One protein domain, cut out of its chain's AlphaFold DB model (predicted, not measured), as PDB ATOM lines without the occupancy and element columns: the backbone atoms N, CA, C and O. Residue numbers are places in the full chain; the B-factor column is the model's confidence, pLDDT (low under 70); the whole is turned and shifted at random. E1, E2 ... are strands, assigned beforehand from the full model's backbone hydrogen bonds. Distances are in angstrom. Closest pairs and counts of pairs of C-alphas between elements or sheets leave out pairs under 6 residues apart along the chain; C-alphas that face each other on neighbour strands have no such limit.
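AT A GLANCE: This is residues 82 to 177 of the 177 residues of an uncharacterized protein of Latilactobacillus curvatus (UniProt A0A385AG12). A strongly twisted four-stranded sheet, E3 E4 E5 E6, has the short hairpin E7 E8 partly face to face with it, as a small, loosely formed sandwich, the strands of the one at 29 degrees to those of the other. The longer hairpin E1 E2 stands at the end of the sheet where E4 and E6 finish, and residues 170 to 177 trail off past E8. The printed part has 96 residues, with eight named strands, E1 to E8 in chain order, and no named helix; the class is all strand. The three sheets, E1 E2, E3 E4 E5 E6 and E7 E8, are antiparallel. The whole is compact, with a radius of gyration of the C-alphas of 13.7 A and spans of 41 by 31 by 19 A.

HOW THE PARTS SIT: E1, residues 88 to 94, and E2, residues 97 to 103, form a hairpin at 146 degrees between directions; N 90 and O 101 are 2.9 A apart, within hydrogen-bond range. E2 runs on into E3, residues 106 to 113, across a break of 2 residues, at 95 degrees. E3 bends by 60 degrees at residue 109. E3, E4 at residues 117 to 124, E5 at residues 132 to 137 and E6 at residues 143 to 148 make a meander, each strand the antiparallel neighbour of the one before. Within hydrogen-bond range are N 112 and O 119 of E3 and E4, 2.9 A, N 134 and O 120 of E5 and E4, 2.8 A, and N 133 and O 147 of E5 and E6, 2.8 A. The closest C-alphas of E1 and E6 are those of Met 90 and Ile 148, 6.5 A apart. E7, residues 158 to 161, and E8, residues 166 to 169, form a hairpin; N 161 and O 166 are 2.8 A apart, within hydrogen-bond range. This pair and the meander are a sandwich, two sheets face to face, with best planes 41 degrees apart. The closest C-alphas of E3 and E7 are those of Ala 112 and Thr 159, 5.2 A. E3 and E8 are near each other, with 5 pairs of C-alphas within 10 A; E5 and E7 are apart.

IN THESE COORDINATES: E1 begins at C-alpha 88, (181.550, 162.109, 212.903), and spans 18.1 A; E2 spans 17.7 A. E3 spans 20.0 A, E4 22.4 A, E5 16.3 A and E6 14.6 A, ending at C-alpha 148, (188.465, 156.673, 207.553). E7 spans 10.2 A and E8 9.6 A, ending at C-alpha 169, (185.089, 146.551, 201.186).

THE WHOLE: The C-alphas farthest apart are those of Thr 140 and Ala 177, 46.2 A. The printed part has no cut and no long link. Mean pLDDT of the printed part is 88.4; residues 173 to 177 are under 70.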
ATOM      1  N   VAL A  82     175.475 152.015 217.189       85.69
ATOM      2  CA  VAL A  82     176.419 152.540 216.202       85.69
ATOM      3  C   VAL A  82     176.628 154.021 216.516       85.69
ATOM      4  O   VAL A  82     175.698 154.808 216.332       85.69
ATOM      5  N   PRO A  83     177.800 154.417 217.029       82.75
ATOM      6  CA  PRO A  83     178.061 155.807 217.369       82.75
ATOM      7  C   PRO A  83     178.380 156.634 216.127       82.75
ATOM      8  O   PRO A  83     178.568 156.105 215.030       82.75
ATOM      9  N   ASP A  84     178.502 157.941 216.341       81.94
ATOM     10  CA  ASP A  84     178.960 158.909 215.345       81.94
ATOM     11  C   ASP A  84     178.073 158.969 214.088       81.94
ATOM     12  O   ASP A  84     178.505 159.413 213.025       81.94
ATOM     13  N   LEU A  85     176.811 158.532 214.203       85.00
ATOM     14  CA  LEU A  85     175.844 158.657 213.116       85.00
ATOM     15  C   LEU A  85     175.282 160.074 212.989       85.00
ATOM     16  O   LEU A  85     175.088 160.543 211.871       85.00
ATOM     17  N   ASP A  86     175.087 160.777 214.104       85.94
ATOM     18  CA  ASP A  86     174.691 162.188 214.074       85.94
ATOM     19  C   ASP A  86     175.894 163.102 213.827       85.94
ATOM     20  O   ASP A  86     175.797 164.034 213.049       85.94
ATOM     21  N   GLN A  87     177.056 162.861 214.442       87.00
ATOM     22  CA  GLN A  87     178.260 163.635 214.132       87.00
ATOM     23  C   GLN A  87     179.514 162.767 214.125       87.00
ATOM     24  O   GLN A  87     179.799 162.083 215.101       87.00
ATOM     25  N   ALA A  88     180.302 162.854 213.051       88.38
ATOM     26  CA  ALA A  88     181.550 162.109 212.903       88.38
ATOM     27  C   ALA A  88     182.712 163.017 212.499       88.38
ATOM     28  O   ALA A  88     182.618 163.794 211.545       88.38
ATOM     29  N   GLN A  89     183.847 162.861 213.184       89.31
ATOM     30  CA  GLN A  89     185.115 163.466 212.779       89.31
ATOM     31  C   GLN A  89     185.754 162.651 211.651       89.31
ATOM     32  O   GLN A  89     185.898 161.432 211.755       89.31
ATOM     33  N   MET A  90     186.158 163.319 210.571       87.56
ATOM     34  CA  MET A  90     186.750 162.675 209.400       87.56
ATOM     35  C   MET A  90     187.599 163.637 208.561       87.56
ATOM     36  O   MET A  90     187.896 164.764 208.955       87.56
ATOM     37  N   LEU A  91     187.970 163.187 207.359       91.62
ATOM     38  CA  LEU A  91     188.671 163.987 206.366       91.62
ATOM     39  C   LEU A  91     187.757 164.360 205.199       91.62
ATOM     40  O   LEU A  91     187.025 163.524 204.672       91.62
ATOM     41  N   LYS A  92     187.870 165.606 204.742       91.19
ATOM     42  CA  LYS A  92     187.291 166.098 203.488       91.19
ATOM     43  C   LYS A  92     188.407 166.409 202.499       91.19
ATOM     44  O   LYS A  92     189.374 167.088 202.848       91.19
ATOM     45  N   LYS A  93     188.259 165.949 201.253       89.62
ATOM     46  CA  LYS A  93     189.190 166.283 200.165       89.62
ATOM     47  C   LYS A  93     189.079 167.768 199.792       89.62
ATOM     48  O   LYS A  93     187.976 168.295 199.655       89.62
ATOM     49  N   THR A  94     190.219 168.419 199.591       90.00
ATOM     50  CA  THR A  94     190.368 169.808 199.133       90.00
ATOM     51  C   THR A  94     191.377 169.868 197.977       90.00
ATOM     52  O   THR A  94     192.065 168.875 197.721       90.00
ATOM     53  N   PRO A  95     191.508 171.006 197.268       92.12
ATOM     54  CA  PRO A  95     192.570 171.180 196.274       92.12
ATOM     55  C   PRO A  95     193.982 171.003 196.854       92.12
ATOM     56  O   PRO A  95     194.847 170.448 196.189       92.12
ATOM     57  N   ALA A  96     194.195 171.404 198.112       92.06
ATOM     58  CA  ALA A  96     195.477 171.299 198.813       92.06
ATOM     59  C   ALA A  96     195.716 169.932 199.494       92.06
ATOM     60  O   ALA A  96     196.716 169.761 200.183       92.06
ATOM     61  N   GLY A  97     194.801 168.963 199.349       90.12
ATOM     62  CA  GLY A  97     194.915 167.640 199.972       90.12
ATOM     63  C   GLY A  97     193.671 167.249 200.768       90.12
ATOM     64  O   GLY A  97     192.599 167.052 200.195       90.12
ATOM     65  N   TYR A  98     193.814 167.088 202.084       91.12
ATOM     66  CA  TYR A  98     192.717 166.761 202.998       91.12
ATOM     67  C   TYR A  98     192.709 167.710 204.191       91.12
ATOM     68  O   TYR A  98     193.761 168.144 204.652       91.12
ATOM     69  N   LYS A  99     191.516 168.001 204.709       93.19
ATOM     70  CA  LYS A  99     191.335 168.744 205.959       93.19
ATOM     71  C   LYS A  99     190.405 168.002 206.908       93.19
ATOM     72  O   LYS A  99     189.537 167.258 206.442       93.19
ATOM     73  N   ALA A 100     190.563 168.255 208.205       92.81
ATOM     74  CA  ALA A 100     189.603 167.827 209.214       92.81
ATOM     75  C   ALA A 100     188.205 168.373 208.882       92.81
ATOM     76  O   ALA A 100     188.054 169.497 208.388       92.81
ATOM     77  N   TYR A 101     187.192 167.546 209.102       90.62
ATOM     78  CA  TYR A 101     185.804 167.846 208.795       90.62
ATOM     79  C   TYR A 101     184.887 167.093 209.757       90.62
ATOM     80  O   TYR A 101     185.091 165.904 209.997       90.62
ATOM     81  N   THR A 102     183.866 167.782 210.259       91.38
ATOM     82  CA  THR A 102     182.767 167.175 211.011       91.38
ATOM     83  C   THR A 102     181.616 166.934 210.043       91.38
ATOM     84  O   THR A 102     181.063 167.896 209.512       91.38
ATOM     85  N   ALA A 103     181.267 165.674 209.799       89.06
ATOM     86  CA  ALA A 103     179.999 165.349 209.154       89.06
ATOM     87  C   ALA A 103     178.878 165.395 210.196       89.06
ATOM     88  O   ALA A 103     179.100 164.982 211.330       89.06
ATOM     89  N   GLU A 104     177.701 165.875 209.802       87.38
ATOM     90  CA  GLU A 104     176.533 166.068 210.685       87.38
ATOM     91  C   GLU A 104     175.410 165.050 210.463       87.38
ATOM     92  O   GLU A 104     174.353 165.128 211.083       87.38
ATOM     93  N   MET A 105     175.583 164.135 209.515       87.19
ATOM     94  CA  MET A 105     174.640 163.048 209.308       87.19
ATOM     95  C   MET A 105     175.339 161.953 208.524       87.19
ATOM     96  O   MET A 105     175.523 162.054 207.311       87.19
ATOM     97  N   MET A 106     175.742 160.894 209.207       89.31
ATOM     98  CA  MET A 106     176.233 159.693 208.559       89.31
ATOM     99  C   MET A 106     175.065 158.778 208.241       89.31
ATOM    100  O   MET A 106     174.170 158.550 209.045       89.31
ATOM    101  N   THR A 107     175.089 158.223 207.040       91.12
ATOM    102  CA  THR A 107     174.146 157.195 206.620       91.12
ATOM    103  C   THR A 107     174.853 155.840 206.721       91.12
ATOM    104  O   THR A 107     175.753 155.586 205.910       91.12
ATOM    105  N   PRO A 108     174.510 154.982 207.702       91.44
ATOM    106  CA  PRO A 108     175.032 153.619 207.762       91.44
ATOM    107  C   PRO A 108     174.501 152.800 206.577       91.44
ATOM    108  O   PRO A 108     173.380 153.035 206.124       91.44
ATOM    109  N   GLN A 109     175.296 151.868 206.039       90.25
ATOM    110  CA  GLN A 109     174.900 151.104 204.841       90.25
ATOM    111  C   GLN A 109     175.168 149.603 204.904       90.25
ATOM    112  O   GLN A 109     174.349 148.835 204.410       90.25
ATOM    113  N   GLY A 110     176.307 149.189 205.451       91.94
ATOM    114  CA  GLY A 110     176.730 147.792 205.471       91.94
ATOM    115  C   GLY A 110     177.199 147.369 206.854       91.94
ATOM    116  O   GLY A 110     177.609 148.202 207.665       91.94
ATOM    117  N   GLY A 111     177.147 146.065 207.109       94.94
ATOM    118  CA  GLY A 111     177.607 145.454 208.348       94.94
ATOM    119  C   GLY A 111     178.410 144.187 208.075       94.94
ATOM    120  O   GLY A 111     178.065 143.425 207.177       94.94
ATOM    121  N   ALA A 112     179.464 143.961 208.852       96.62
ATOM    122  CA  ALA A 112     180.223 142.716 208.878       96.62
ATOM    123  C   ALA A 112     180.521 142.344 210.332       96.62
ATOM    124  O   ALA A 112     180.743 143.218 211.172       96.62
ATOM    125  N   VAL A 113     180.522 141.049 210.633       96.12
ATOM    126  CA  VAL A 113     180.811 140.530 211.972       96.12
ATOM    127  C   VAL A 113     181.993 139.580 211.870       96.12
ATOM    128  O   VAL A 113     181.945 138.611 211.118       96.12
ATOM    129  N   THR A 114     183.047 139.865 212.627       97.06
ATOM    130  CA  THR A 114     184.233 139.015 212.759       97.06
ATOM    131  C   THR A 114     184.133 138.185 214.056       97.06
ATOM    132  O   THR A 114     183.119 138.266 214.775       97.06
ATOM    133  N   PRO A 115     185.137 137.357 214.405       96.75
ATOM    134  CA  PRO A 115     185.199 136.724 215.718       96.75
ATOM    135  C   PRO A 115     185.108 137.743 216.859       96.75
ATOM    136  O   PRO A 115     184.344 137.512 217.796       96.75
ATOM    137  N   ASP A 116     185.763 138.899 216.700       96.56
ATOM    138  CA  ASP A 116     185.977 139.886 217.764       96.56
ATOM    139  C   ASP A 116     185.235 141.214 217.567       96.56
ATOM    140  O   ASP A 116     185.032 141.951 218.535       96.56
ATOM    141  N   TYR A 117     184.798 141.535 216.345       97.00
ATOM    142  CA  TYR A 117     184.277 142.863 216.016       97.00
ATOM    143  C   TYR A 117     182.921 142.834 215.311       97.00
ATOM    144  O   TYR A 117     182.640 141.972 214.481       97.00
ATOM    145  N   VAL A 118     182.103 143.843 215.601       95.94
ATOM    146  CA  VAL A 118     180.996 144.273 214.742       95.94
ATOM    147  C   VAL A 118     181.447 145.530 214.018       95.94
ATOM    148  O   VAL A 118     181.899 146.493 214.638       95.94
ATOM    149  N   ILE A 119     181.352 145.516 212.696       96.56
ATOM    150  CA  ILE A 119     181.852 146.572 211.825       96.56
ATOM    151  C   ILE A 119     180.678 147.127 211.038       96.56
ATOM    152  O   ILE A 119     179.968 146.366 210.387       96.56
ATOM    153  N   VAL A 120     180.488 148.444 211.075       95.25
ATOM    154  CA  VAL A 120     179.432 149.129 210.319       95.25
ATOM    155  C   VAL A 120     180.051 150.174 209.411       95.25
ATOM    156  O   VAL A 120     180.812 151.029 209.860       95.25
ATOM    157  N   SER A 121     179.729 150.123 208.124       94.06
ATOM    158  CA  SER A 121     180.142 151.145 207.171       94.06
ATOM    159  C   SER A 121     179.135 152.292 207.136       94.06
ATOM    160  O   SER A 121     177.923 152.079 207.223       94.06
ATOM    161  N   ALA A 122     179.627 153.519 206.970       92.31
ATOM    162  CA  ALA A 122     178.779 154.693 206.814       92.31
ATOM    163  C   ALA A 122     179.416 155.735 205.887       92.31
ATOM    164  O   ALA A 122     180.640 155.848 205.801       92.31
ATOM    165  N   TYR A 123     178.588 156.520 205.203       91.81
ATOM    166  CA  TYR A 123     179.034 157.664 204.405       91.81
ATOM    167  C   TYR A 123     178.380 158.956 204.894       91.81
ATOM    168  O   TYR A 123     177.282 158.932 205.442       91.81
ATOM    169  N   ASP A 124     179.042 160.085 204.657       91.38
ATOM    170  CA  ASP A 124     178.481 161.408 204.933       91.38
ATOM    171  C   ASP A 124     177.298 161.694 203.995       91.38
ATOM    172  O   ASP A 124     177.475 161.789 202.774       91.38
ATOM    173  N   HIS A 125     176.102 161.855 204.563       89.94
ATOM    174  CA  HIS A 125     174.858 162.112 203.841       89.94
ATOM    175  C   HIS A 125     174.965 163.339 202.934       89.94
ATOM    176  O   HIS A 125     174.530 163.293 201.780       89.94
ATOM    177  N   GLN A 126     175.625 164.402 203.414       89.44
ATOM    178  CA  GLN A 126     175.852 165.622 202.638       89.44
ATOM    179  C   GLN A 126     176.877 165.433 201.531       89.44
ATOM    180  O   GLN A 126     177.072 166.326 200.703       89.44
ATOM    181  N   ARG A 127     177.544 164.273 201.494       88.12
ATOM    182  CA  ARG A 127     178.506 163.945 200.459       88.12
ATOM    183  C   ARG A 127     179.551 165.071 200.427       88.12
ATOM    184  O   ARG A 127     179.785 165.687 199.383       88.12
ATOM    185  N   GLN A 128     180.238 165.302 201.542       90.56
ATOM    186  CA  GLN A 128     181.375 166.215 201.631       90.56
ATOM    187  C   GLN A 128     182.630 165.494 202.122       90.56
ATOM    188  O   GLN A 128     183.652 165.528 201.427       90.56
ATOM    189  N   GLY A 129     182.535 164.824 203.265       90.56
ATOM    190  CA  GLY A 129     183.612 164.060 203.880       90.56
ATOM    191  C   GLY A 129     183.727 162.621 203.372       90.56
ATOM    192  O   GLY A 129     182.911 162.155 202.574       90.56
ATOM    193  N   ASN A 130     184.797 161.947 203.787       91.62
ATOM    194  CA  ASN A 130     185.087 160.556 203.450       91.62
ATOM    195  C   ASN A 130     184.150 159.570 204.163       91.62
ATOM    196  O   ASN A 130     183.612 159.850 205.230       91.62
ATOM    197  N   SER A 131     183.996 158.379 203.588       91.75
ATOM    198  CA  SER A 131     183.263 157.288 204.242       91.75
ATOM    199  C   SER A 131     184.086 156.681 205.385       91.75
ATOM    200  O   SER A 131     185.316 156.764 205.374       91.75
ATOM    201  N   ILE A 132     183.426 156.047 206.355       91.81
ATOM    202  CA  ILE A 132     184.069 155.432 207.523       91.81
ATOM    203  C   ILE A 132     183.640 153.974 207.714       91.81
ATOM    204  O   ILE A 132     182.583 153.556 207.238       91.81
ATOM    205  N   LEU A 133     184.453 153.226 208.458       94.12
ATOM    206  CA  LEU A 133     184.079 151.976 209.117       94.12
ATOM    207  C   LEU A 133     184.104 152.205 210.630       94.12
ATOM    208  O   LEU A 133     185.161 152.514 211.178       94.12
ATOM    209  N   SER A 134     182.964 152.057 211.295       94.00
ATOM    210  CA  SER A 134     182.856 152.073 212.753       94.00
ATOM    211  C   SER A 134     183.139 150.674 213.290       94.00
ATOM    212  O   SER A 134     182.469 149.716 212.902       94.00
ATOM    213  N   ILE A 135     184.165 150.554 214.134       95.06
ATOM    214  CA  ILE A 135     184.630 149.284 214.697       95.06
ATOM    215  C   ILE A 135     184.152 149.189 216.141       95.06
ATOM    216  O   ILE A 135     184.514 150.026 216.971       95.06
ATOM    217  N   MET A 136     183.366 148.163 216.451       94.44
ATOM    218  CA  MET A 136     182.856 147.884 217.792       94.44
ATOM    219  C   MET A 136     183.353 146.522 218.263       94.44
ATOM    220  O   MET A 136     183.373 145.565 217.496       94.44
ATOM    221  N   ASP A 137     183.733 146.428 219.530       94.25
ATOM    222  CA  ASP A 137     184.027 145.157 220.186       94.25
ATOM    223  C   ASP A 137     182.737 144.333 220.286       94.25
ATOM    224  O   ASP A 137     181.733 144.788 220.835       94.25
ATOM    225  N   LYS A 138     182.747 143.118 219.741       92.75
ATOM    226  CA  LYS A 138     181.560 142.257 219.659       92.75
ATOM    227  C   LYS A 138     181.099 141.765 221.028       92.75
ATOM    228  O   LYS A 138     179.913 141.568 221.253       92.75
ATOM    229  N   ARG A 139     182.017 141.563 221.973       90.81
ATOM    230  CA  ARG A 139     181.674 141.025 223.296       90.81
ATOM    231  C   ARG A 139     181.017 142.076 224.187       90.81
ATOM    232  O   ARG A 139     180.115 141.761 224.955       90.81
ATOM    233  N   THR A 140     181.503 143.306 224.123       88.88
ATOM    234  CA  THR A 140     181.104 144.406 225.012       88.88
ATOM    235  C   THR A 140     180.165 145.402 224.344       88.88
ATOM    236  O   THR A 140     179.535 146.195 225.038       88.88
ATOM    237  N   GLY A 141     180.087 145.396 223.013       87.12
ATOM    238  CA  GLY A 141     179.371 146.391 222.219       87.12
ATOM    239  C   GLY A 141     180.020 147.773 222.220       87.12
ATOM    240  O   GLY A 141     179.443 148.717 221.686       87.12
ATOM    241  N   ARG A 142     181.206 147.925 222.824       88.44
ATOM    242  CA  ARG A 142     181.894 149.211 222.931       88.44
ATOM    243  C   ARG A 142     182.512 149.588 221.591       88.44
ATOM    244  O   ARG A 142     183.277 148.816 221.016       88.44
ATOM    245  N   HIS A 143     182.270 150.810 221.135       89.56
ATOM    246  CA  HIS A 143     183.019 151.384 220.022       89.56
ATOM    247  C   HIS A 143     184.495 151.550 220.349       89.56
ATOM    248  O   HIS A 143     184.863 152.034 221.420       89.56
ATOM    249  N   LEU A 144     185.334 151.157 219.403       92.81
ATOM    250  CA  LEU A 144     186.779 151.207 219.539       92.81
ATOM    251  C   LEU A 144     187.371 152.372 218.755       92.81
ATOM    252  O   LEU A 144     188.260 153.053 219.256       92.81
ATOM    253  N   LYS A 145     186.928 152.557 217.507       91.00
ATOM    254  CA  LYS A 145     187.428 153.597 216.600       91.00
ATOM    255  C   LYS A 145     186.609 153.666 215.316       91.00
ATOM    256  O   LYS A 145     185.932 152.707 214.949       91.00
ATOM    257  N   ASN A 146     186.808 154.755 214.575       92.44
ATOM    258  CA  ASN A 146     186.446 154.845 213.165       92.44
ATOM    259  C   ASN A 146     187.695 154.717 212.287       92.44
ATOM    260  O   ASN A 146     188.703 155.383 212.526       92.44
ATOM    261  N   ILE A 147     187.614 153.899 211.241       93.56
ATOM    262  CA  ILE A 147     188.597 153.862 210.157       93.56
ATOM    263  C   ILE A 147     188.072 154.740 209.025       93.56
ATOM    264  O   ILE A 147     187.004 154.479 208.478       93.56
ATOM    265  N   ILE A 148     188.823 155.778 208.658       92.12
ATOM    266  CA  ILE A 148     188.465 156.673 207.553       92.12
ATOM    267  C   ILE A 148     188.911 156.035 206.240       92.12
ATOM    268  O   ILE A 148     190.099 155.806 206.014       92.12
ATOM    269  N   LEU A 149     187.961 155.776 205.347       90.31
ATOM    270  CA  LEU A 149     188.249 155.234 204.029       90.31
ATOM    271  C   LEU A 149     188.786 156.322 203.099       90.31
ATOM    272  O   LEU A 149     188.473 157.510 203.217       90.31
ATOM    273  N   LYS A 150     189.598 155.916 202.122       85.88
ATOM    274  CA  LYS A 150     190.082 156.837 201.097       85.88
ATOM    275  C   LYS A 150     188.931 157.236 200.177       85.88
ATOM    276  O   LYS A 150     188.394 156.419 199.429       85.88
ATOM    277  N   GLY A 151     188.624 158.527 200.163       81.81
ATOM    278  CA  GLY A 151     187.571 159.069 199.322       81.81
ATOM    279  C   GLY A 151     186.188 158.672 199.822       81.81
ATOM    280  O   GLY A 151     185.945 158.565 201.020       81.81
ATOM    281  N   ARG A 152     185.247 158.553 198.884       83.62
ATOM    282  CA  ARG A 152     183.810 158.544 199.187       83.62
ATOM    283  C   ARG A 152     183.089 157.367 198.533       83.62
ATOM    284  O   ARG A 152     182.148 157.588 197.767       83.62
ATOM    285  N   PRO A 153     183.579 156.128 198.735       79.25
ATOM    286  CA  PRO A 153     182.875 154.957 198.245       79.25
ATOM    287  C   PRO A 153     181.468 154.908 198.846       79.25
ATOM    288  O   PRO A 153     181.258 155.282 199.998       79.25
ATOM    289  N   HIS A 154     180.507 154.458 198.046       76.50
ATOM    290  CA  HIS A 154     179.174 154.106 198.523       76.50
ATOM    291  C   HIS A 154     179.301 152.700 199.123       76.50
ATOM    292  O   HIS A 154     179.272 151.708 198.396       76.50
ATOM    293  N   VAL A 155     179.625 152.632 200.413       76.69
ATOM    294  CA  VAL A 155     180.194 151.458 201.105       76.69
ATOM    295  C   VAL A 155     179.115 150.453 201.516       76.69
ATOM    296  O   VAL A 155     179.120 149.942 202.630       76.69
ATOM    297  N   GLY A 156     178.148 150.188 200.638       82.56
ATOM    298  CA  GLY A 156     177.002 149.337 200.970       82.56
ATOM    299  C   GLY A 156     177.360 147.868 201.193       82.56
ATOM    300  O   GLY A 156     176.704 147.199 201.979       82.56
ATOM    301  N   GLY A 157     178.413 147.374 200.536       88.75
ATOM    302  CA  GLY A 157     178.899 146.006 200.708       88.75
ATOM    303  C   GLY A 157     180.192 145.973 201.509       88.75
ATOM    304  O   GLY A 157     181.211 146.485 201.045       88.75
ATOM    305  N   ILE A 158     180.153 145.347 202.682       94.62
ATOM    306  CA  ILE A 158     181.341 144.900 203.412       94.62
ATOM    307  C   ILE A 158     181.130 143.443 203.823       94.62
ATOM    308  O   ILE A 158     180.012 143.065 204.160       94.62
ATOM    309  N   THR A 159     182.174 142.619 203.769       95.75
ATOM    310  CA  THR A 159     182.108 141.225 204.228       95.75
ATOM    311  C   THR A 159     183.428 140.798 204.849       95.75
ATOM    312  O   THR A 159     184.484 141.305 204.473       95.75
ATOM    313  N   TYR A 160     183.360 139.885 205.809       97.69
ATOM    314  CA  TYR A 160     184.521 139.327 206.483       97.69
ATOM    315  C   TYR A 160     184.801 137.917 205.963       97.69
ATOM    316  O   TYR A 160     183.891 137.097 205.865       97.69
ATOM    317  N   ASP A 161     186.059 137.667 205.626       97.50
ATOM    318  CA  ASP A 161     186.597 136.372 205.239       97.50
ATOM    319  C   ASP A 161     187.319 135.751 206.448       97.50
ATOM    320  O   ASP A 161     188.397 136.231 206.815       97.50
ATOM    321  N   PRO A 162     186.736 134.719 207.087       96.62
ATOM    322  CA  PRO A 162     187.316 134.090 208.268       96.62
ATOM    323  C   PRO A 162     188.516 133.189 207.962       96.62
ATOM    324  O   PRO A 162     189.266 132.879 208.882       96.62
ATOM    325  N   GLU A 163     188.706 132.750 206.714       97.50
ATOM    326  CA  GLU A 163     189.828 131.874 206.349       97.50
ATOM    327  C   GLU A 163     191.132 132.666 206.239       97.50
ATOM    328  O   GLU A 163     192.199 132.173 206.605       97.50
ATOM    329  N   HIS A 164     191.034 133.912 205.773       96.88
ATOM    330  CA  HIS A 164     192.188 134.778 205.525       96.88
ATOM    331  C   HIS A 164     192.285 135.971 206.487       96.88
ATOM    332  O   HIS A 164     193.224 136.757 206.379       96.88
ATOM    333  N   ASP A 165     191.329 136.116 207.406       96.19
ATOM    334  CA  ASP A 165     191.195 137.247 208.332       96.19
ATOM    335  C   ASP A 165     191.170 138.614 207.615       96.19
ATOM    336  O   ASP A 165     191.845 139.578 207.984       96.19
ATOM    337  N   LEU A 166     190.381 138.697 206.536       96.94
ATOM    338  CA  LEU A 166     190.282 139.889 205.693       96.94
ATOM    339  C   LEU A 166     188.887 140.507 205.729       96.94
ATOM    340  O   LEU A 166     187.870 139.828 205.611       96.94
ATOM    341  N   LEU A 167     188.838 141.838 205.808       95.50
ATOM    342  CA  LEU A 167     187.619 142.599 205.549       95.50
ATOM    343  C   LEU A 167     187.617 143.100 204.102       95.50
ATOM    344  O   LEU A 167     188.396 143.977 203.723       95.50
ATOM    345  N   TRP A 168     186.679 142.596 203.313       94.56
ATOM    346  CA  TRP A 168     186.430 143.049 201.955       94.56
ATOM    347  C   TRP A 168     185.480 144.241 201.967       94.56
ATOM    348  O   TRP A 168     184.412 144.201 202.579       94.56
ATOM    349  N   VAL A 169     185.861 145.307 201.264       90.88
ATOM    350  CA  VAL A 169     185.089 146.551 201.186       90.88
ATOM    351  C   VAL A 169     184.780 146.858 199.728       90.88
ATOM    352  O   VAL A 169     185.682 147.131 198.932       90.88
ATOM    353  N   CYS A 170     183.499 146.855 199.372       85.75
ATOM    354  CA  CYS A 170     183.068 147.224 198.033       85.75
ATOM    355  C   CYS A 170     183.320 148.716 197.796       85.75
ATOM    356  O   CYS A 170     182.893 149.588 198.558       85.75
ATOM    357  N   GLY A 171     183.995 149.018 196.692       76.62
ATOM    358  CA  GLY A 171     184.260 150.377 196.253       76.62
ATOM    359  C   GLY A 171     183.870 150.554 194.795       76.62
ATOM    360  O   GLY A 171     184.006 149.647 193.979       76.62
ATOM    361  N   ARG A 172     183.423 151.758 194.437       70.62
ATOM    362  CA  ARG A 172     183.240 152.122 193.031       70.62
ATOM    363  C   ARG A 172     184.544 152.727 192.519       70.62
ATOM    364  O   ARG A 172     184.926 153.816 192.948       70.62
ATOM    365  N   LYS A 173     185.222 152.055 191.585       57.59
ATOM    366  CA  LYS A 173     186.240 152.719 190.757       57.59
ATOM    367  C   LYS A 173     185.512 153.773 189.920       57.59
ATOM    368  O   LYS A 173     184.556 153.442 189.223       57.59
ATOM    369  N   LYS A 174     185.942 155.039 189.967       56.19
ATOM    370  CA  LYS A 174     185.631 155.941 188.849       56.19
ATOM    371  C   LYS A 174     186.283 155.318 187.613       56.19
ATOM    372  O   LYS A 174     187.474 155.005 187.671       56.19
ATOM    373  N   ALA A 175     185.515 155.103 186.546       47.19
ATOM    374  CA  ALA A 175     186.104 154.842 185.239       47.19
ATOM    375  C   ALA A 175     187.113 155.968 184.963       47.19
ATOM    376  O   ALA A 175     186.829 157.128 185.279       47.19
ATOM    377  N   ARG A 176     188.313 155.619 184.486       42.16
ATOM    378  CA  ARG A 176     189.241 156.629 183.967       42.16
ATOM    379  C   ARG A 176     188.489 157.361 182.850       42.16
ATOM    380  O   ARG A 176     188.005 156.691 181.942       42.16
ATOM    381  N   ALA A 177     188.306 158.669 183.015       39.16
ATOM    382  CA  ALA A 177     187.947 159.549 181.912       39.16
ATOM    383  C   ALA A 177     189.197 159.766 181.056       39.16
ATOM    384  O   ALA A 177     190.299 159.760 181.663       39.16
TER     385      ALA A 177